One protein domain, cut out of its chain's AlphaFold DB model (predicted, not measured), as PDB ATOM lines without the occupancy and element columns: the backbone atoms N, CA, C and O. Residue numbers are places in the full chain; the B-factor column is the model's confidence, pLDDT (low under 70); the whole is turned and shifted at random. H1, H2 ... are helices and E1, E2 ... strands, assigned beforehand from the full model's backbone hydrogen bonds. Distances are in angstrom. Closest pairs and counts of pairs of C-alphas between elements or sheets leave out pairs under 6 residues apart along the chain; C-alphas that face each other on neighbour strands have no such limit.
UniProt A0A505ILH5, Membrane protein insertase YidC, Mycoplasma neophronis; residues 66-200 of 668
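What this domain is: This is residues 66 to 200 of the 668 residues of the protein "Membrane protein insertase YidC" of Mycoplasma neophronis (UniProt A0A505ILH5). With little regular structure, this is a narrow twisted sheet along one long strand, E4, with E2 then E3 on one side, E5 and E6 on the other, and H2 grazing the E6 end. The 135 printed residues, with named elements E1 E2 E3 H1 H2 E4 E5 E6, are of mixed class; the whole is compact, radius of gyration of the C-alphas 15.5 A, spans 45 by 36 by 27 A.

How they stand to each other: Start at E4, residues 136 to 145. Parallel to it is E2, residues 79 to 85, N 80 to O 139 2.8 A. E5, residues 158 to 161, makes an antiparallel hairpin with E4, N 144 to O 159 2.9 A; E6, residues 184 to 188, is antiparallel, N 138 to O 185 2.8 A. E3, residues 90 to 92, makes a hairpin with E2, N 83 to O 92 2.9 A. H2, residues 113 to 125, has every O i to N i+4 pair within hydrogen-bond range; its closest C-alpha pair with E6 is Asp 123 and Asn 186, 7.0 A. H1, residues 108 to 111, is too short for such a pair and is not on the sheet. E1, residues 66 to 68, pairs with no named strand.

Where its parts are: Find C-alpha 136 at (17.357, 2.140, -16.668); E4 runs 29.1 A to C-alpha 145 at (24.404, -4.480, 10.730).

The domain as a whole: The printed part has no cut. Links E3 to H1, E4 to E5 and E5 to E6 are long. Look for pLDDT under 70 at residues 95 to 104, 153 and 163 to 173.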
ATOM      1  N   GLN A  66      13.839  12.283 -13.910       90.62
ATOM      2  CA  GLN A  66      14.677  13.367 -14.422       90.62
ATOM      3  C   GLN A  66      15.742  13.777 -13.411       90.62
ATOM      4  O   GLN A  66      15.433  14.055 -12.249       90.62
ATOM      5  N   GLU A  67      16.981  13.856 -13.889       91.56
ATOM      6  CA  GLU A  67      18.130  14.245 -13.090       91.56
ATOM      7  C   GLU A  67      19.003  15.238 -13.832       91.56
ATOM      8  O   GLU A  67      19.216  15.104 -15.033       91.56
ATOM      9  N   VAL A  68      19.496  16.239 -13.114       91.25
ATOM     10  CA  VAL A  68      20.382  17.263 -13.665       91.25
ATOM     11  C   VAL A  68      21.774  17.079 -13.077       91.25
ATOM     12  O   VAL A  68      21.979  17.263 -11.883       91.25
ATOM     13  N   TYR A  69      22.725  16.701 -13.923       89.94
ATOM     14  CA  TYR A  69      24.123  16.501 -13.558       89.94
ATOM     15  C   TYR A  69      24.977  17.609 -14.165       89.94
ATOM     16  O   TYR A  69      24.672  18.127 -15.237       89.94
ATOM     17  N   VAL A  70      26.077  17.950 -13.496       86.44
ATOM     18  CA  VAL A  70      27.079  18.858 -14.072       86.44
ATOM     19  C   VAL A  70      28.001  18.113 -15.036       86.44
ATOM     20  O   VAL A  70      28.308  18.639 -16.101       86.44
ATOM     21  N   ASN A  71      28.380  16.869 -14.716       86.50
ATOM     22  CA  ASN A  71      29.221  16.038 -15.576       86.50
ATOM     23  C   ASN A  71      28.577  14.677 -15.852       86.50
ATOM     24  O   ASN A  71      28.011  14.050 -14.957       86.50
ATOM     25  N   LYS A  72      28.774  14.150 -17.069       87.00
ATOM     26  CA  LYS A  72      28.374  12.774 -17.426       87.00
ATOM     27  C   LYS A  72      29.070  11.720 -16.551       87.00
ATOM     28  O   LYS A  72      28.516  10.654 -16.310       87.00
ATOM     29  N   ALA A  73      30.271  12.025 -16.055       87.06
ATOM     30  CA  ALA A  73      31.032  11.131 -15.188       87.06
ATOM     31  C   ALA A  73      30.390  10.904 -13.814       87.06
ATOM     32  O   ALA A  73      30.688   9.894 -13.189       87.06
ATOM     33  N   ASP A  74      29.505  11.802 -13.375       88.62
ATOM     34  CA  ASP A  74      28.859  11.703 -12.070       88.62
ATOM     35  C   ASP A  74      27.509  10.961 -12.150       88.62
ATOM     36  O   ASP A  74      26.906  10.678 -11.116       88.62
ATOM     37  N   ILE A  75      27.024  10.600 -13.352       91.81
ATOM     38  CA  ILE A  75      25.757   9.869 -13.507       91.81
ATOM     39  C   ILE A  75      25.810   8.600 -12.668       91.81
ATOM     40  O   ILE A  75      26.661   7.737 -12.874       91.81
ATOM     41  N   SER A  76      24.889   8.487 -11.717       92.00
ATOM     42  CA  SER A  76      24.824   7.333 -10.828       92.00
ATOM     43  C   SER A  76      23.768   6.348 -11.299       92.00
ATOM     44  O   SER A  76      22.719   6.782 -11.783       92.00
ATOM     45  N   PRO A  77      24.024   5.039 -11.158       91.69
ATOM     46  CA  PRO A  77      23.047   4.027 -11.488       91.69
ATOM     47  C   PRO A  77      21.978   3.953 -10.396       91.69
ATOM     48  O   PRO A  77      22.110   4.525  -9.311       91.69
ATOM     49  N   ASN A  78      20.924   3.196 -10.665       90.19
ATOM     50  CA  ASN A  78      19.946   2.849  -9.649       90.19
ATOM     51  C   ASN A  78      20.473   1.675  -8.809       90.19
ATOM     52  O   ASN A  78      20.479   0.529  -9.263       90.19
ATOM     53  N   VAL A  79      20.926   1.962  -7.588       88.56
ATOM     54  CA  VAL A  79      21.354   0.941  -6.624       88.56
ATOM     55  C   VAL A  79      20.144   0.339  -5.903       88.56
ATOM     56  O   VAL A  79      19.288   1.045  -5.364       88.56
ATOM     57  N   VAL A  80      20.069  -0.985  -5.906       88.31
ATOM     58  CA  VAL A  80      19.117  -1.786  -5.141       88.31
ATOM     59  C   VAL A  80      19.838  -2.309  -3.909       88.31
ATOM     60  O   VAL A  80      20.706  -3.174  -4.001       88.31
ATOM     61  N   THR A  81      19.484  -1.758  -2.753       86.94
ATOM     62  CA  THR A  81      20.090  -2.109  -1.466       86.94
ATOM     63  C   THR A  81      19.275  -3.197  -0.774       86.94
ATOM     64  O   THR A  81      18.084  -3.003  -0.537       86.94
ATOM     65  N   MET A  82      19.911  -4.307  -0.398       88.56
ATOM     66  CA  MET A  82      19.343  -5.342   0.471       88.56
ATOM     67  C   MET A  82      20.104  -5.383   1.797       88.56
ATOM     68  O   MET A  82      21.329  -5.276   1.830       88.56
ATOM     69  N   ARG A  83      19.371  -5.527   2.901       88.00
ATOM     70  CA  ARG A  83      19.910  -5.499   4.267       88.00
ATOM     71  C   ARG A  83      19.680  -6.830   4.954       88.00
ATOM     72  O   ARG A  83      18.580  -7.368   4.869       88.00
ATOM     73  N   TYR A  84      20.687  -7.335   5.653       88.31
ATOM     74  CA  TYR A  84      20.538  -8.511   6.496       88.31
ATOM     75  C   TYR A  84      19.637  -8.190   7.697       88.31
ATOM     76  O   TYR A  84      19.931  -7.292   8.486       88.31
ATOM     77  N   ASP A  85      18.531  -8.919   7.825       87.56
ATOM     78  CA  ASP A  85      17.605  -8.842   8.952       87.56
ATOM     79  C   ASP A  85      17.900  -9.996   9.912       87.56
ATOM     80  O   ASP A  85      17.596 -11.150   9.614       87.56
ATOM     81  N   GLY A  86      18.477  -9.688  11.078       84.50
ATOM     82  CA  GLY A  86      18.807 -10.690  12.097       84.50
ATOM     83  C   GLY A  86      17.593 -11.377  12.733       84.50
ATOM     84  O   GLY A  86      17.743 -12.443  13.316       84.50
ATOM     85  N   THR A  87      16.386 -10.819  12.601       85.06
ATOM     86  CA  THR A  87      15.153 -11.460  13.093       85.06
ATOM     87  C   THR A  87      14.691 -12.548  12.131       85.06
ATOM     88  O   THR A  87      14.251 -13.615  12.550       85.06
ATOM     89  N   LYS A  88      14.794 -12.277  10.826       87.44
ATOM     90  CA  LYS A  88      14.423 -13.222   9.761       87.44
ATOM     91  C   LYS A  88      15.585 -14.111   9.319       87.44
ATOM     92  O   LYS A  88      15.368 -15.074   8.596       87.44
ATOM     93  N   ASN A  89      16.801 -13.779   9.750       89.38
ATOM     94  CA  ASN A  89      18.062 -14.405   9.369       89.38
ATOM     95  C   ASN A  89      18.333 -14.391   7.854       89.38
ATOM     96  O   ASN A  89      18.911 -15.323   7.318       89.38
ATOM     97  N   MET A  90      17.934 -13.342   7.136       91.62
ATOM     98  CA  MET A  90      18.073 -13.277   5.674       91.62
ATOM     99  C   MET A  90      18.239 -11.840   5.174       91.62
ATOM    100  O   MET A  90      17.864 -10.885   5.854       91.62
ATOM    101  N   PHE A  91      18.752 -11.674   3.955       91.25
ATOM    102  CA  PHE A  91      18.789 -10.389   3.261       91.25
ATOM    103  C   PHE A  91      17.402 -10.007   2.745       91.25
ATOM    104  O   PHE A  91      16.800 -10.691   1.926       91.25
ATOM    105  N   VAL A  92      16.885  -8.870   3.185       89.44
ATOM    106  CA  VAL A  92      15.576  -8.368   2.765       89.44
ATOM    107  C   VAL A  92      15.723  -7.083   1.968       89.44
ATOM    108  O   VAL A  92      16.667  -6.320   2.162       89.44
ATOM    109  N   LEU A  93      14.755  -6.818   1.089       86.44
ATOM    110  CA  LEU A  93      14.583  -5.503   0.476       86.44
ATOM    111  C   LEU A  93      13.881  -4.581   1.478       86.44
ATOM    112  O   LEU A  93      12.668  -4.716   1.683       86.44
ATOM    113  N   PRO A  94      14.596  -3.645   2.121       74.00
ATOM    114  CA  PRO A  94      13.943  -2.654   2.952       74.00
ATOM    115  C   PRO A  94      12.953  -1.834   2.113       74.00
ATOM    116  O   PRO A  94      13.268  -1.369   1.017       74.00
ATOM    117  N   ASN A  95      11.764  -1.579   2.669       64.00
ATOM    118  CA  ASN A  95      10.871  -0.520   2.186       64.00
ATOM    119  C   ASN A  95      10.341  -0.690   0.748       64.00
ATOM    120  O   ASN A  95      10.067   0.308   0.078       64.00
ATOM    121  N   LYS A  96      10.155  -1.933   0.273       64.94
ATOM    122  CA  LYS A  96       9.606  -2.228  -1.069       64.94
ATOM    123  C   LYS A  96       8.301  -1.468  -1.365       64.94
ATOM    124  O   LYS A  96       8.124  -0.955  -2.466       64.94
ATOM    125  N   TYR A  97       7.424  -1.352  -0.362       52.38
ATOM    126  CA  TYR A  97       6.105  -0.709  -0.476       52.38
ATOM    127  C   TYR A  97       5.942   0.570   0.364       52.38
ATOM    128  O   TYR A  97       4.930   1.254   0.235       52.38
ATOM    129  N   ASP A  98       6.908   0.896   1.225       52.53
ATOM    130  CA  ASP A  98       6.790   1.972   2.213       52.53
ATOM    131  C   ASP A  98       8.170   2.584   2.470       52.53
ATOM    132  O   ASP A  98       8.992   1.947   3.113       52.53
ATOM    133  N   GLU A  99       8.447   3.781   1.938       52.34
ATOM    134  CA  GLU A  99       9.777   4.429   1.844       52.34
ATOM    135  C   GLU A  99      10.420   4.832   3.200       52.34
ATOM    136  O   GLU A  99      11.347   5.633   3.233       52.34
ATOM    137  N   LYS A 100       9.960   4.264   4.320       50.97
ATOM    138  CA  LYS A 100      10.207   4.701   5.707       50.97
ATOM    139  C   LYS A 100      11.646   4.642   6.236       50.97
ATOM    140  O   LYS A 100      11.910   5.254   7.257       50.97
ATOM    141  N   ASN A 101      12.559   3.841   5.675       48.22
ATOM    142  CA  ASN A 101      13.835   3.532   6.366       48.22
ATOM    143  C   ASN A 101      15.082   3.377   5.465       48.22
ATOM    144  O   ASN A 101      16.089   2.843   5.923       48.22
ATOM    145  N   VAL A 102      15.018   3.750   4.181       50.88
ATOM    146  CA  VAL A 102      16.213   3.843   3.322       50.88
ATOM    147  C   VAL A 102      16.237   5.248   2.789       50.88
ATOM    148  O   VAL A 102      15.397   5.624   1.965       50.88
ATOM    149  N   VAL A 103      17.192   6.014   3.301       53.03
ATOM    150  CA  VAL A 103      17.401   7.403   2.919       53.03
ATOM    151  C   VAL A 103      18.041   7.399   1.541       53.03
ATOM    152  O   VAL A 103      19.245   7.554   1.395       53.03
ATOM    153  N   VAL A 104      17.190   7.274   0.523       57.44
ATOM    154  CA  VAL A 104      17.521   7.553  -0.879       57.44
ATOM    155  C   VAL A 104      18.486   6.542  -1.477       57.44
ATOM    156  O   VAL A 104      19.350   5.964  -0.833       57.44
ATOM    157  N   ASN A 105      18.330   6.312  -2.770       70.56
ATOM    158  CA  ASN A 105      19.364   5.614  -3.507       70.56
ATOM    159  C   ASN A 105      20.702   6.374  -3.393       70.56
ATOM    160  O   ASN A 105      20.707   7.608  -3.433       70.56
ATOM    161  N   THR A 106      21.822   5.668  -3.239       75.56
ATOM    162  CA  THR A 106      23.117   6.319  -3.018       75.56
ATOM    163  C   THR A 106      23.574   7.052  -4.278       75.56
ATOM    164  O   THR A 106      23.690   6.461  -5.349       75.56
ATOM    165  N   TYR A 107      23.906   8.339  -4.150       82.56
ATOM    166  CA  TYR A 107      24.576   9.090  -5.207       82.56
ATOM    167  C   TYR A 107      26.053   8.664  -5.306       82.56
ATOM    168  O   TYR A 107      26.925   9.196  -4.614       82.56
ATOM    169  N   LEU A 108      26.339   7.656  -6.137       82.56
ATOM    170  CA  LEU A 108      27.687   7.096  -6.303       82.56
ATOM    171  C   LEU A 108      28.675   8.087  -6.925       82.56
ATOM    172  O   LEU A 108      29.829   8.110  -6.519       82.56
ATOM    173  N   GLY A 109      28.229   8.956  -7.832       79.94
ATOM    174  CA  GLY A 109      29.060  10.003  -8.444       79.94
ATOM    175  C   GLY A 109      29.643  10.977  -7.422       79.94
ATOM    176  O   GLY A 109      30.594  11.696  -7.699       79.94
ATOM    177  N   LEU A 110      29.105  10.964  -6.209       76.06
ATOM    178  CA  LEU A 110      29.596  11.740  -5.095       76.06
ATOM    179  C   LEU A 110      30.340  10.891  -4.060       76.06
ATOM    180  O   LEU A 110      31.424  11.274  -3.632       76.06
ATOM    181  N   LYS A 111      29.766   9.751  -3.655       74.44
ATOM    182  CA  LYS A 111      30.341   8.906  -2.596       74.44
ATOM    183  C   LYS A 111      31.468   7.986  -3.069       74.44
ATOM    184  O   LYS A 111      32.315   7.614  -2.269       74.44
ATOM    185  N   SER A 112      31.476   7.593  -4.340       78.81
ATOM    186  CA  SER A 112      32.473   6.685  -4.911       78.81
ATOM    187  C   SER A 112      32.594   6.868  -6.428       78.81
ATOM    188  O   SER A 112      32.099   6.067  -7.227       78.81
ATOM    189  N   LYS A 113      33.281   7.944  -6.833       83.44
ATOM    190  CA  LYS A 113      33.566   8.239  -8.250       83.44
ATOM    191  C   LYS A 113      34.319   7.110  -8.948       83.44
ATOM    192  O   LYS A 113      34.062   6.840 -10.118       83.44
ATOM    193  N   GLU A 114      35.210   6.434  -8.226       85.00
ATOM    194  CA  GLU A 114      35.942   5.275  -8.741       85.00
ATOM    195  C   GLU A 114      34.992   4.125  -9.098       85.00
ATOM    196  O   GLU A 114      35.100   3.569 -10.189       85.00
ATOM    197  N   THR A 115      34.002   3.826  -8.245       86.62
ATOM    198  CA  THR A 115      32.980   2.812  -8.554       86.62
ATOM    199  C   THR A 115      32.227   3.186  -9.827       86.62
ATOM    200  O   THR A 115      32.089   2.355 -10.715       86.62
ATOM    201  N   VAL A 116      31.802   4.446  -9.986       90.00
ATOM    202  CA  VAL A 116      31.119   4.891 -11.217       90.00
ATOM    203  C   VAL A 116      32.004   4.718 -12.455       90.00
ATOM    204  O   VAL A 116      31.519   4.280 -13.497       90.00
ATOM    205  N   ALA A 117      33.300   5.020 -12.355       91.00
ATOM    206  CA  ALA A 117      34.241   4.809 -13.451       91.00
ATOM    207  C   ALA A 117      34.360   3.322 -13.830       91.00
ATOM    208  O   ALA A 117      34.275   2.993 -15.013       91.00
ATOM    209  N   LYS A 118      34.461   2.426 -12.842       91.00
ATOM    210  CA  LYS A 118      34.518   0.973 -13.068       91.00
ATOM    211  C   LYS A 118      33.213   0.412 -13.636       91.00
ATOM    212  O   LYS A 118      33.253  -0.399 -14.554       91.00
ATOM    213  N   LEU A 119      32.056   0.887 -13.170       91.88
ATOM    214  CA  LEU A 119      30.756   0.502 -13.737       91.88
ATOM    215  C   LEU A 119      30.634   0.916 -15.206       91.88
ATOM    216  O   LEU A 119      30.133   0.151 -16.026       91.88
ATOM    217  N   ARG A 120      31.132   2.105 -15.560       92.00
ATOM    218  CA  ARG A 120      31.189   2.566 -16.954       92.00
ATOM    219  C   ARG A 120      32.091   1.692 -17.816       92.00
ATOM    220  O   ARG A 120      31.730   1.385 -18.947       92.00
ATOM    221  N   GLU A 121      33.252   1.309 -17.294       92.50
ATOM    222  CA  GLU A 121      34.172   0.401 -17.980       92.50
ATOM    223  C   GLU A 121      33.542  -0.987 -18.177       92.50
ATOM    224  O   GLU A 121      33.616  -1.556 -19.266       92.50
ATOM    225  N   GLN A 122      32.858  -1.512 -17.156       91.94
ATOM    226  CA  GLN A 122      32.113  -2.767 -17.250       91.94
ATOM    227  C   GLN A 122      30.995  -2.683 -18.298       91.94
ATOM    228  O   GLN A 122      30.832  -3.611 -19.091       91.94
ATOM    229  N   ASP A 123      30.252  -1.577 -18.357       91.88
ATOM    230  CA  ASP A 123      29.188  -1.408 -19.351       91.88
ATOM    231  C   ASP A 123      29.757  -1.418 -20.779       91.88
ATOM    232  O   ASP A 123      29.259  -2.137 -21.643       91.88
ATOM    233  N   GLN A 124      30.893  -0.743 -20.999       91.00
ATOM    234  CA  GLN A 124      31.606  -0.773 -22.281       91.00
ATOM    235  C   GLN A 124      32.060  -2.189 -22.667       91.00
ATOM    236  O   GLN A 124      31.861  -2.604 -23.808       91.00
ATOM    237  N   LYS A 125      32.625  -2.958 -21.724       92.56
ATOM    238  CA  LYS A 125      33.053  -4.353 -21.961       92.56
ATOM    239  C   LYS A 125      31.884  -5.285 -22.281       92.56
ATOM    240  O   LYS A 125      32.048  -6.255 -23.016       92.56
ATOM    241  N   THR A 126      30.710  -4.999 -21.729       91.19
ATOM    242  CA  THR A 126      29.503  -5.825 -21.875       91.19
ATOM    243  C   THR A 126      28.578  -5.359 -23.009       91.19
ATOM    244  O   THR A 126      27.520  -5.956 -23.232       91.19
ATOM    245  N   GLY A 127      28.989  -4.332 -23.765       90.62
ATOM    246  CA  GLY A 127      28.281  -3.794 -24.930       90.62
ATOM    247  C   GLY A 127      27.135  -2.827 -24.610       90.62
ATOM    248  O   GLY A 127      26.374  -2.486 -25.512       90.62
ATOM    249  N   GLY A 128      26.993  -2.407 -23.349       91.12
ATOM    250  CA  GLY A 128      26.043  -1.379 -22.925       91.12
ATOM    251  C   GLY A 128      26.577   0.045 -23.115       91.12
ATOM    252  O   GLY A 128      27.762   0.263 -23.381       91.12
ATOM    253  N   ASP A 129      25.692   1.035 -22.981       90.94
ATOM    254  CA  ASP A 129      26.061   2.457 -23.011       90.94
ATOM    255  C   ASP A 129      25.565   3.190 -21.760       90.94
ATOM    256  O   ASP A 129      24.371   3.418 -21.532       90.94
ATOM    257  N   TYR A 130      26.528   3.563 -20.925       90.62
ATOM    258  CA  TYR A 130      26.272   4.040 -19.582       90.62
ATOM    259  C   TYR A 130      25.658   5.445 -19.566       90.62
ATOM    260  O   TYR A 130      26.190   6.409 -20.135       90.62
ATOM    261  N   GLY A 131      24.584   5.594 -18.787       86.75
ATOM    262  CA  GLY A 131      23.972   6.892 -18.504       86.75
ATOM    263  C   GLY A 131      23.203   7.486 -19.686       86.75
ATOM    264  O   GLY A 131      23.170   8.708 -19.842       86.75
ATOM    265  N   ILE A 132      22.601   6.642 -20.529       87.94
ATOM    266  CA  ILE A 132      21.715   7.088 -21.610       87.94
ATOM    267  C   ILE A 132      20.477   7.796 -21.055       87.94
ATOM    268  O   ILE A 132      19.851   7.369 -20.083       87.94
ATOM    269  N   TYR A 133      20.065   8.859 -21.747       88.56
ATOM    270  CA  TYR A 133      18.814   9.549 -21.476       88.56
ATOM    271  C   TYR A 133      17.597   8.628 -21.653       88.56
ATOM    272  O   TYR A 133      17.309   8.146 -22.748       88.56
ATOM    273  N   GLY A 134      16.828   8.451 -20.579       87.81
ATOM    274  CA  GLY A 134      15.672   7.559 -20.546       87.81
ATOM    275  C   GLY A 134      16.044   6.087 -20.361       87.81
ATOM    276  O   GLY A 134      15.181   5.240 -20.574       87.81
ATOM    277  N   GLY A 135      17.296   5.785 -20.010       88.31
ATOM    278  CA  GLY A 135      17.743   4.436 -19.688       88.31
ATOM    279  C   GLY A 135      17.375   4.015 -18.265       88.31
ATOM    280  O   GLY A 135      17.061   4.841 -17.403       88.31
ATOM    281  N   SER A 136      17.453   2.718 -18.006       89.38
ATOM    282  CA  SER A 136      17.357   2.140 -16.668       89.38
ATOM    283  C   SER A 136      18.614   1.335 -16.372       89.38
ATOM    284  O   SER A 136      19.166   0.680 -17.245       89.38
ATOM    285  N   THR A 137      19.075   1.373 -15.129       91.62
ATOM    286  CA  THR A 137      20.266   0.642 -14.685       91.62
ATOM    287  C   THR A 137      19.954  -0.122 -13.410       91.62
ATOM    288  O   THR A 137      19.034   0.236 -12.678       91.62
ATOM    289  N   PHE A 138      20.705  -1.179 -13.146       92.56
ATOM    290  CA  PHE A 138      20.641  -1.977 -11.932       92.56
ATOM    291  C   PHE A 138      22.045  -2.089 -11.348       92.56
ATOM    292  O   PHE A 138      22.976  -2.400 -12.084       92.56
ATOM    293  N   ALA A 139      22.191  -1.867 -10.046       92.19
ATOM    294  CA  ALA A 139      23.397  -2.184  -9.289       92.19
ATOM    295  C   ALA A 139      22.994  -2.784  -7.937       92.19
ATOM    296  O   ALA A 139      22.124  -2.223  -7.274       92.19
ATOM    297  N   LEU A 140      23.595  -3.891  -7.504       91.81
ATOM    298  CA  LEU A 140      23.296  -4.471  -6.189       91.81
ATOM    299  C   LEU A 140      24.147  -3.818  -5.099       91.81
ATOM    300  O   LEU A 140      25.351  -3.653  -5.259       91.81
ATOM    301  N   GLN A 141      23.551  -3.542  -3.945       88.56
ATOM    302  CA  GLN A 141      24.272  -3.273  -2.706       88.56
ATOM    303  C   GLN A 141      23.756  -4.213  -1.622       88.56
ATOM    304  O   GLN A 141      22.550  -4.313  -1.408       88.56
ATOM    305  N   LEU A 142      24.668  -4.868  -0.912       88.25
ATOM    306  CA  LEU A 142      24.344  -5.676   0.257       88.25
ATOM    307  C   LEU A 142      24.866  -4.995   1.515       88.25
ATOM    308  O   LEU A 142      25.924  -4.367   1.491       88.25
ATOM    309  N   GLN A 143      24.112  -5.101   2.605       86.12
ATOM    310  CA  GLN A 143      24.455  -4.485   3.880       86.12
ATOM    311  C   GLN A 143      24.201  -5.424   5.057       86.12
ATOM    312  O   GLN A 143      23.159  -6.074   5.126       86.12
ATOM    313  N   THR A 144      25.119  -5.432   6.017       85.25
ATOM    314  CA  THR A 144      24.984  -6.116   7.310       85.25
ATOM    315  C   THR A 144      25.002  -5.096   8.448       85.25
ATOM    316  O   THR A 144      25.558  -4.005   8.290       85.25
ATOM    317  N   PRO A 145      24.351  -5.379   9.586       83.38
ATOM    318  CA  PRO A 145      24.404  -4.480  10.730       83.38
ATOM    319  C   PRO A 145      25.825  -4.410  11.306       83.38
ATOM    320  O   PRO A 145      26.550  -5.403  11.318       83.38
ATOM    321  N   LYS A 146      26.218  -3.231  11.797       82.12
ATOM    322  CA  LYS A 146      27.444  -3.053  12.586       82.12
ATOM    323  C   LYS A 146      27.316  -3.736  13.944       82.12
ATOM    324  O   LYS A 146      26.229  -3.773  14.523       82.12
ATOM    325  N   ASP A 147      28.442  -4.191  14.484       76.62
ATOM    326  CA  ASP A 147      28.493  -4.761  15.829       76.62
ATOM    327  C   ASP A 147      27.964  -3.757  16.864       76.62
ATOM    328  O   ASP A 147      28.371  -2.594  16.901       76.62
ATOM    329  N   GLY A 148      27.010  -4.195  17.689       73.38
ATOM    330  CA  GLY A 148      26.374  -3.355  18.710       73.38
ATOM    331  C   GLY A 148      25.351  -2.336  18.186       73.38
ATOM    332  O   GLY A 148      24.859  -1.521  18.966       73.38
ATOM    333  N   ALA A 149      24.995  -2.366  16.897       75.31
ATOM    334  CA  ALA A 149      23.959  -1.493  16.355       75.31
ATOM    335  C   ALA A 149      22.585  -1.789  16.982       75.31
ATOM    336  O   ALA A 149      22.058  -2.893  16.890       75.31
ATOM    337  N   THR A 150      21.972  -0.772  17.589       72.19
ATOM    338  CA  THR A 150      20.631  -0.870  18.199       72.19
ATOM    339  C   THR A 150      19.558  -0.151  17.385       72.19
ATOM    340  O   THR A 150      18.378  -0.488  17.475       72.19
ATOM    341  N   ASN A 151      19.950   0.825  16.559       73.75
ATOM    342  CA  ASN A 151      19.041   1.604  15.726       73.75
ATOM    343  C   ASN A 151      19.223   1.280  14.238       73.75
ATOM    344  O   ASN A 151      19.941   1.965  13.511       73.75
ATOM    345  N   TYR A 152      18.501   0.266  13.766       73.62
ATOM    346  CA  TYR A 152      18.515  -0.181  12.368       73.62
ATOM    347  C   TYR A 152      17.899   0.817  11.367       73.62
ATOM    348  O   TYR A 152      17.945   0.582  10.158       73.62
ATOM    349  N   LYS A 153      17.332   1.938  11.841       69.50
ATOM    350  CA  LYS A 153      16.849   3.033  10.984       69.50
ATOM    351  C   LYS A 153      17.942   4.027  10.598       69.50
ATOM    352  O   LYS A 153      17.754   4.772   9.643       69.50
ATOM    353  N   ASP A 154      19.049   4.067  11.338       71.00
ATOM    354  CA  ASP A 154      20.184   4.927  11.010       71.00
ATOM    355  C   ASP A 154      21.044   4.261   9.926       71.00
ATOM    356  O   ASP A 154      21.447   3.108  10.067       71.00
ATOM    357  N   GLU A 155      21.340   4.986   8.846       72.06
ATOM    358  CA  GLU A 155      22.237   4.537   7.774       72.06
ATOM    359  C   GLU A 155      23.647   4.232   8.302       72.06
ATOM    360  O   GLU A 155      24.323   3.338   7.794       72.06
ATOM    361  N   ASN A 156      24.085   4.916   9.364       75.50
ATOM    362  CA  ASN A 156      25.399   4.688   9.965       75.50
ATOM    363  C   ASN A 156      25.501   3.357  10.715       75.50
ATOM    364  O   ASN A 156      26.618   2.952  11.038       75.50
ATOM    365  N   SER A 157      24.378   2.680  10.973       77.69
ATOM    366  CA  SER A 157      24.321   1.371  11.634       77.69
ATOM    367  C   SER A 157      24.656   0.201  10.708       77.69
ATOM    368  O   SER A 157      24.659  -0.942  11.161       77.69
ATOM    369  N   TRP A 158      24.918   0.458   9.425       80.94
ATOM    370  CA  TRP A 158      25.107  -0.574   8.409       80.94
ATOM    371  C   TRP A 158      26.532  -0.563   7.848       80.94
ATOM    372  O   TRP A 158      27.121   0.496   7.628       80.94
ATOM    373  N   ASN A 159      27.071  -1.754   7.604       82.19
ATOM    374  CA  ASN A 159      28.286  -1.995   6.836       82.19
ATOM    375  C   ASN A 159      27.899  -2.486   5.445       82.19
ATOM    376  O   ASN A 159      27.011  -3.326   5.317       82.19
ATOM    377  N   ASN A 160      28.566  -1.987   4.407       81.31
ATOM    378  CA  ASN A 160      28.406  -2.559   3.075       81.31
ATOM    379  C   ASN A 160      29.184  -3.872   2.981       81.31
ATOM    380  O   ASN A 160      30.305  -3.971   3.473       81.31
ATOM    381  N   VAL A 161      28.589  -4.857   2.318       79.12
ATOM    382  CA  VAL A 161      29.210  -6.155   2.069       79.12
ATOM    383  C   VAL A 161      29.879  -6.122   0.703       79.12
ATOM    384  O   VAL A 161      29.244  -5.812  -0.308       79.12
ATOM    385  N   VAL A 162      31.162  -6.469   0.683       73.38
ATOM    386  CA  VAL A 162      31.960  -6.659  -0.533       73.38
ATOM    387  C   VAL A 162      32.654  -8.008  -0.429       73.38
ATOM    388  O   VAL A 162      33.198  -8.339   0.632       73.38
ATOM    389  N   ALA A 163      32.671  -8.773  -1.519       68.25
ATOM    390  CA  ALA A 163      33.397 -10.030  -1.562       68.25
ATOM    391  C   ALA A 163      34.897  -9.758  -1.761       68.25
ATOM    392  O   ALA A 163      35.346  -9.417  -2.856       68.25
ATOM    393  N   THR A 164      35.688  -9.903  -0.697       54.03
ATOM    394  CA  THR A 164      37.147 -10.062  -0.796       54.03
ATOM    395  C   THR A 164      37.517 -11.510  -1.117       54.03
ATOM    396  O   THR A 164      36.753 -12.413  -0.772       54.03
ATOM    397  N   PRO A 165      38.716 -11.754  -1.685       43.72
ATOM    398  CA  PRO A 165      39.274 -13.103  -1.834       43.72
ATOM    399  C   PRO A 165      39.308 -13.918  -0.525       43.72
ATOM    400  O   PRO A 165      39.274 -15.140  -0.568       43.72
ATOM    401  N   GLU A 166      39.335 -13.249   0.632       41.03
ATOM    402  CA  GLU A 166      39.403 -13.849   1.978       41.03
ATOM    403  C   GLU A 166      38.036 -13.939   2.696       41.03
ATOM    404  O   GLU A 166      37.964 -14.382   3.839       41.03
ATOM    405  N   GLY A 167      36.937 -13.531   2.047       47.12
ATOM    406  CA  GLY A 167      35.583 -13.623   2.603       47.12
ATOM    407  C   GLY A 167      35.208 -12.488   3.569       47.12
ATOM    408  O   GLY A 167      35.566 -12.491   4.746       47.12
ATOM    409  N   VAL A 168      34.338 -11.598   3.077       50.88
ATOM    410  CA  VAL A 168      33.782 -10.386   3.716       50.88
ATOM    411  C   VAL A 168      34.838  -9.336   4.068       50.88
ATOM    412  O   VAL A 168      35.626  -9.477   4.997       50.88
ATOM    413  N   SER A 169      34.798  -8.233   3.326       41.88
ATOM    414  CA  SER A 169      35.689  -7.090   3.498       41.88
ATOM    415  C   SER A 169      35.163  -6.066   4.500       41.88
ATOM    416  O   SER A 169      33.983  -5.731   4.486       41.88
ATOM    417  N   THR A 170      36.068  -5.460   5.271       41.44
ATOM    418  CA  THR A 170      35.867  -4.153   5.923       41.44
ATOM    419  C   THR A 170      36.135  -2.974   4.975       41.44
ATOM    420  O   THR A 170      36.042  -1.821   5.392       41.44
ATOM    421  N   LYS A 171      36.473  -3.225   3.696       43.69
ATOM    422  CA  LYS A 171      36.643  -2.163   2.692       43.69
ATOM    423  C   LYS A 171      35.302  -1.546   2.311       43.69
ATOM    424  O   LYS A 171      34.324  -2.235   2.033       43.69
ATOM    425  N   GLU A 172      35.316  -0.224   2.204       49.62
ATOM    426  CA  GLU A 172      34.202   0.610   1.769       49.62
ATOM    427  C   GLU A 172      33.905   0.426   0.264       49.62
ATOM    428  O   GLU A 172      34.292   1.243  -0.567       49.62
ATOM    429  N   GLY A 173      33.211  -0.648  -0.120       57.97
ATOM    430  CA  GLY A 173      32.579  -0.758  -1.442       57.97
ATOM    431  C   GLY A 173      31.086  -0.462  -1.342       57.97
ATOM    432  O   GLY A 173      30.402  -1.010  -0.486       57.97
ATOM    433  N   PHE A 174      30.562   0.441  -2.174       72.50
ATOM    434  CA  PHE A 174      29.135   0.811  -2.144       72.50
ATOM    435  C   PHE A 174      28.241  -0.124  -2.955       72.50
ATOM    436  O   PHE A 174      27.053  -0.230  -2.670       72.50
ATOM    437  N   VAL A 175      28.797  -0.772  -3.972       86.25
ATOM    438  CA  VAL A 175      28.114  -1.735  -4.837       86.25
ATOM    439  C   VAL A 175      28.805  -3.074  -4.643       86.25
ATOM    440  O   VAL A 175      30.023  -3.110  -4.465       86.25
ATOM    441  N   TYR A 176      28.035  -4.157  -4.660       87.81
ATOM    442  CA  TYR A 176      28.563  -5.500  -4.494       87.81
ATOM    443  C   TYR A 176      29.547  -5.816  -5.625       87.81
ATOM    444  O   TYR A 176      29.194  -5.780  -6.809       87.81
ATOM    445  N   GLU A 177      30.780  -6.109  -5.229       85.50
ATOM    446  CA  GLU A 177      31.909  -6.428  -6.094       85.50
ATOM    447  C   GLU A 177      32.484  -7.781  -5.686       85.50
ATOM    448  O   GLU A 177      32.593  -8.072  -4.489       85.50
ATOM    449  N   ARG A 178      32.895  -8.573  -6.678       83.31
ATOM    450  CA  ARG A 178      33.725  -9.764  -6.502       83.31
ATOM    451  C   ARG A 178      34.784  -9.809  -7.602       83.31
ATOM    452  O   ARG A 178      34.453  -9.740  -8.784       83.31
ATOM    453  N   ASN A 179      36.056  -9.924  -7.215       79.44
ATOM    454  CA  ASN A 179      37.198 -10.021  -8.137       79.44
ATOM    455  C   ASN A 179      37.237  -8.909  -9.213       79.44
ATOM    456  O   ASN A 179      37.545  -9.178 -10.372       79.44
ATOM    457  N   GLY A 180      36.898  -7.665  -8.852       78.75
ATOM    458  CA  GLY A 180      36.882  -6.527  -9.780       78.75
ATOM    459  C   GLY A 180      35.646  -6.418 -10.682       78.75
ATOM    460  O   GLY A 180      35.558  -5.457 -11.445       78.75
ATOM    461  N   ASN A 181      34.690  -7.350 -10.590       86.38
ATOM    462  CA  ASN A 181      33.421  -7.301 -11.320       86.38
ATOM    463  C   ASN A 181      32.272  -6.910 -10.386       86.38
ATOM    464  O   ASN A 181      32.179  -7.400  -9.258       86.38
ATOM    465  N   TYR A 182      31.372  -6.058 -10.872       90.56
ATOM    466  CA  TYR A 182      30.228  -5.564 -10.111       90.56
ATOM    467  C   TYR A 182      28.940  -6.248 -10.549       90.56
ATOM    468  O   TYR A 182      28.717  -6.501 -11.735       90.56
ATOM    469  N   VAL A 183      28.031  -6.461  -9.599       92.62
ATOM    470  CA  VAL A 183      26.661  -6.872  -9.919       92.62
ATOM    471  C   VAL A 183      25.921  -5.657 -10.462       92.62
ATOM    472  O   VAL A 183      25.275  -4.905  -9.728       92.62
ATOM    473  N   TYR A 184      26.080  -5.441 -11.761       93.31
ATOM    474  CA  TYR A 184      25.581  -4.283 -12.479       93.31
ATOM    475  C   TYR A 184      25.071  -4.680 -13.863       93.31
ATOM    476  O   TYR A 184      25.677  -5.504 -14.548       93.31
ATOM    477  N   MET A 185      23.968  -4.061 -14.279       93.06
ATOM    478  CA  MET A 185      23.396  -4.232 -15.609       93.06
ATOM    479  C   MET A 185      22.746  -2.938 -16.093       93.06
ATOM    480  O   MET A 185      21.958  -2.311 -15.380       93.06
ATOM    481  N   ASN A 186      23.017  -2.574 -17.341       93.62
ATOM    482  CA  ASN A 186      22.281  -1.546 -18.050       93.62
ATOM    483  C   ASN A 186      21.085  -2.182 -18.761       93.62
ATOM    484  O   ASN A 186      21.221  -3.041 -19.630       93.62
ATOM    485  N   LEU A 187      19.886  -1.765 -18.376       91.88
ATOM    486  CA  LEU A 187      18.630  -2.270 -18.924       91.88
ATOM    487  C   LEU A 187      18.243  -1.543 -20.221       91.88
ATOM    488  O   LEU A 187      17.289  -1.946 -20.884       91.88
ATOM    489  N   GLY A 188      18.989  -0.498 -20.588       91.06
ATOM    490  CA  GLY A 188      18.727   0.340 -21.745       91.06
ATOM    491  C   GLY A 188      17.468   1.187 -21.587       91.06
ATOM    492  O   GLY A 188      16.880   1.302 -20.510       91.06
ATOM    493  N   THR A 189      17.073   1.827 -22.684       91.00
ATOM    494  CA  THR A 189      15.784   2.535 -22.788       91.00
ATOM    495  C   THR A 189      14.628   1.556 -23.015       91.00
ATOM    496  O   THR A 189      14.855   0.393 -23.338       91.00
ATOM    497  N   ASP A 190      13.382   2.037 -22.988       84.88
ATOM    498  CA  ASP A 190      12.189   1.240 -23.339       84.88
ATOM    499  C   ASP A 190      12.265   0.589 -24.741       84.88
ATOM    500  O   ASP A 190      11.539  -0.353 -25.042       84.88
ATOM    501  N   LYS A 191      13.147   1.091 -25.619       87.06
ATOM    502  CA  LYS A 191      13.409   0.544 -26.962       87.06
ATOM    503  C   LYS A 191      14.608  -0.413 -27.012       87.06
ATOM    504  O   LYS A 191      15.035  -0.787 -28.098       87.06
ATOM    505  N   GLY A 192      15.207  -0.745 -25.867       84.94
ATOM    506  CA  GLY A 192      16.402  -1.585 -25.758       84.94
ATOM    507  C   GLY A 192      17.718  -0.896 -26.134       84.94
ATOM    508  O   GLY A 192      18.761  -1.544 -26.153       84.94
ATOM    509  N   VAL A 193      17.709   0.411 -26.424       90.38
ATOM    510  CA  VAL A 193      18.932   1.146 -26.804       90.38
ATOM    511  C   VAL A 193      19.905   1.205 -25.628       90.38
ATOM    512  O   VAL A 193      19.514   1.641 -24.543       90.38
ATOM    513  N   GLY A 194      21.150   0.787 -25.884       89.62
ATOM    514  CA  GLY A 194      22.280   0.777 -24.948       89.62
ATOM    515  C   GLY A 194      22.155  -0.187 -23.776       89.62
ATOM    516  O   GLY A 194      22.861  -0.042 -22.781       89.62
ATOM    517  N   LYS A 195      21.257  -1.166 -23.900       92.62
ATOM    518  CA  LYS A 195      21.159  -2.295 -22.983       92.62
ATOM    519  C   LYS A 195      22.449  -3.123 -23.024       92.62
ATOM    520  O   LYS A 195      23.014  -3.336 -24.094       92.62
ATOM    521  N   THR A 196      22.858  -3.643 -21.872       92.94
ATOM    522  CA  THR A 196      23.924  -4.640 -21.748       92.94
ATOM    523  C   THR A 196      23.637  -5.852 -22.639       92.94
ATOM    524  O   THR A 196      22.567  -6.461 -22.554       92.94
ATOM    525  N   LEU A 197      24.605  -6.223 -23.478       91.81
ATOM    526  CA  LEU A 197      24.466  -7.330 -24.428       91.81
ATOM    527  C   LEU A 197      24.921  -8.661 -23.828       91.81
ATOM    528  O   LEU A 197      24.279  -9.679 -24.074       91.81
ATOM    529  N   ASN A 198      25.986  -8.642 -23.021       90.19
ATOM    530  CA  ASN A 198      26.595  -9.827 -22.417       90.19
ATOM    531  C   ASN A 198      26.869  -9.593 -20.928       90.19
ATOM    532  O   ASN A 198      27.858  -8.956 -20.581       90.19
ATOM    533  N   TYR A 199      26.015 -10.106 -20.042       90.75
ATOM    534  CA  TYR A 199      26.243 -10.036 -18.602       90.75
ATOM    535  C   TYR A 199      27.220 -11.132 -18.166       90.75
ATOM    536  O   TYR A 199      27.011 -12.311 -18.439       90.75
ATOM    537  N   GLN A 200      28.292 -10.723 -17.493       87.88
ATOM    538  CA  GLN A 200      29.286 -11.614 -16.900       87.88
ATOM    539  C   GLN A 200      28.921 -11.810 -15.420       87.88
ATOM    540  O   GLN A 200      28.956 -10.824 -14.679       87.88
TER     541      GLN A 200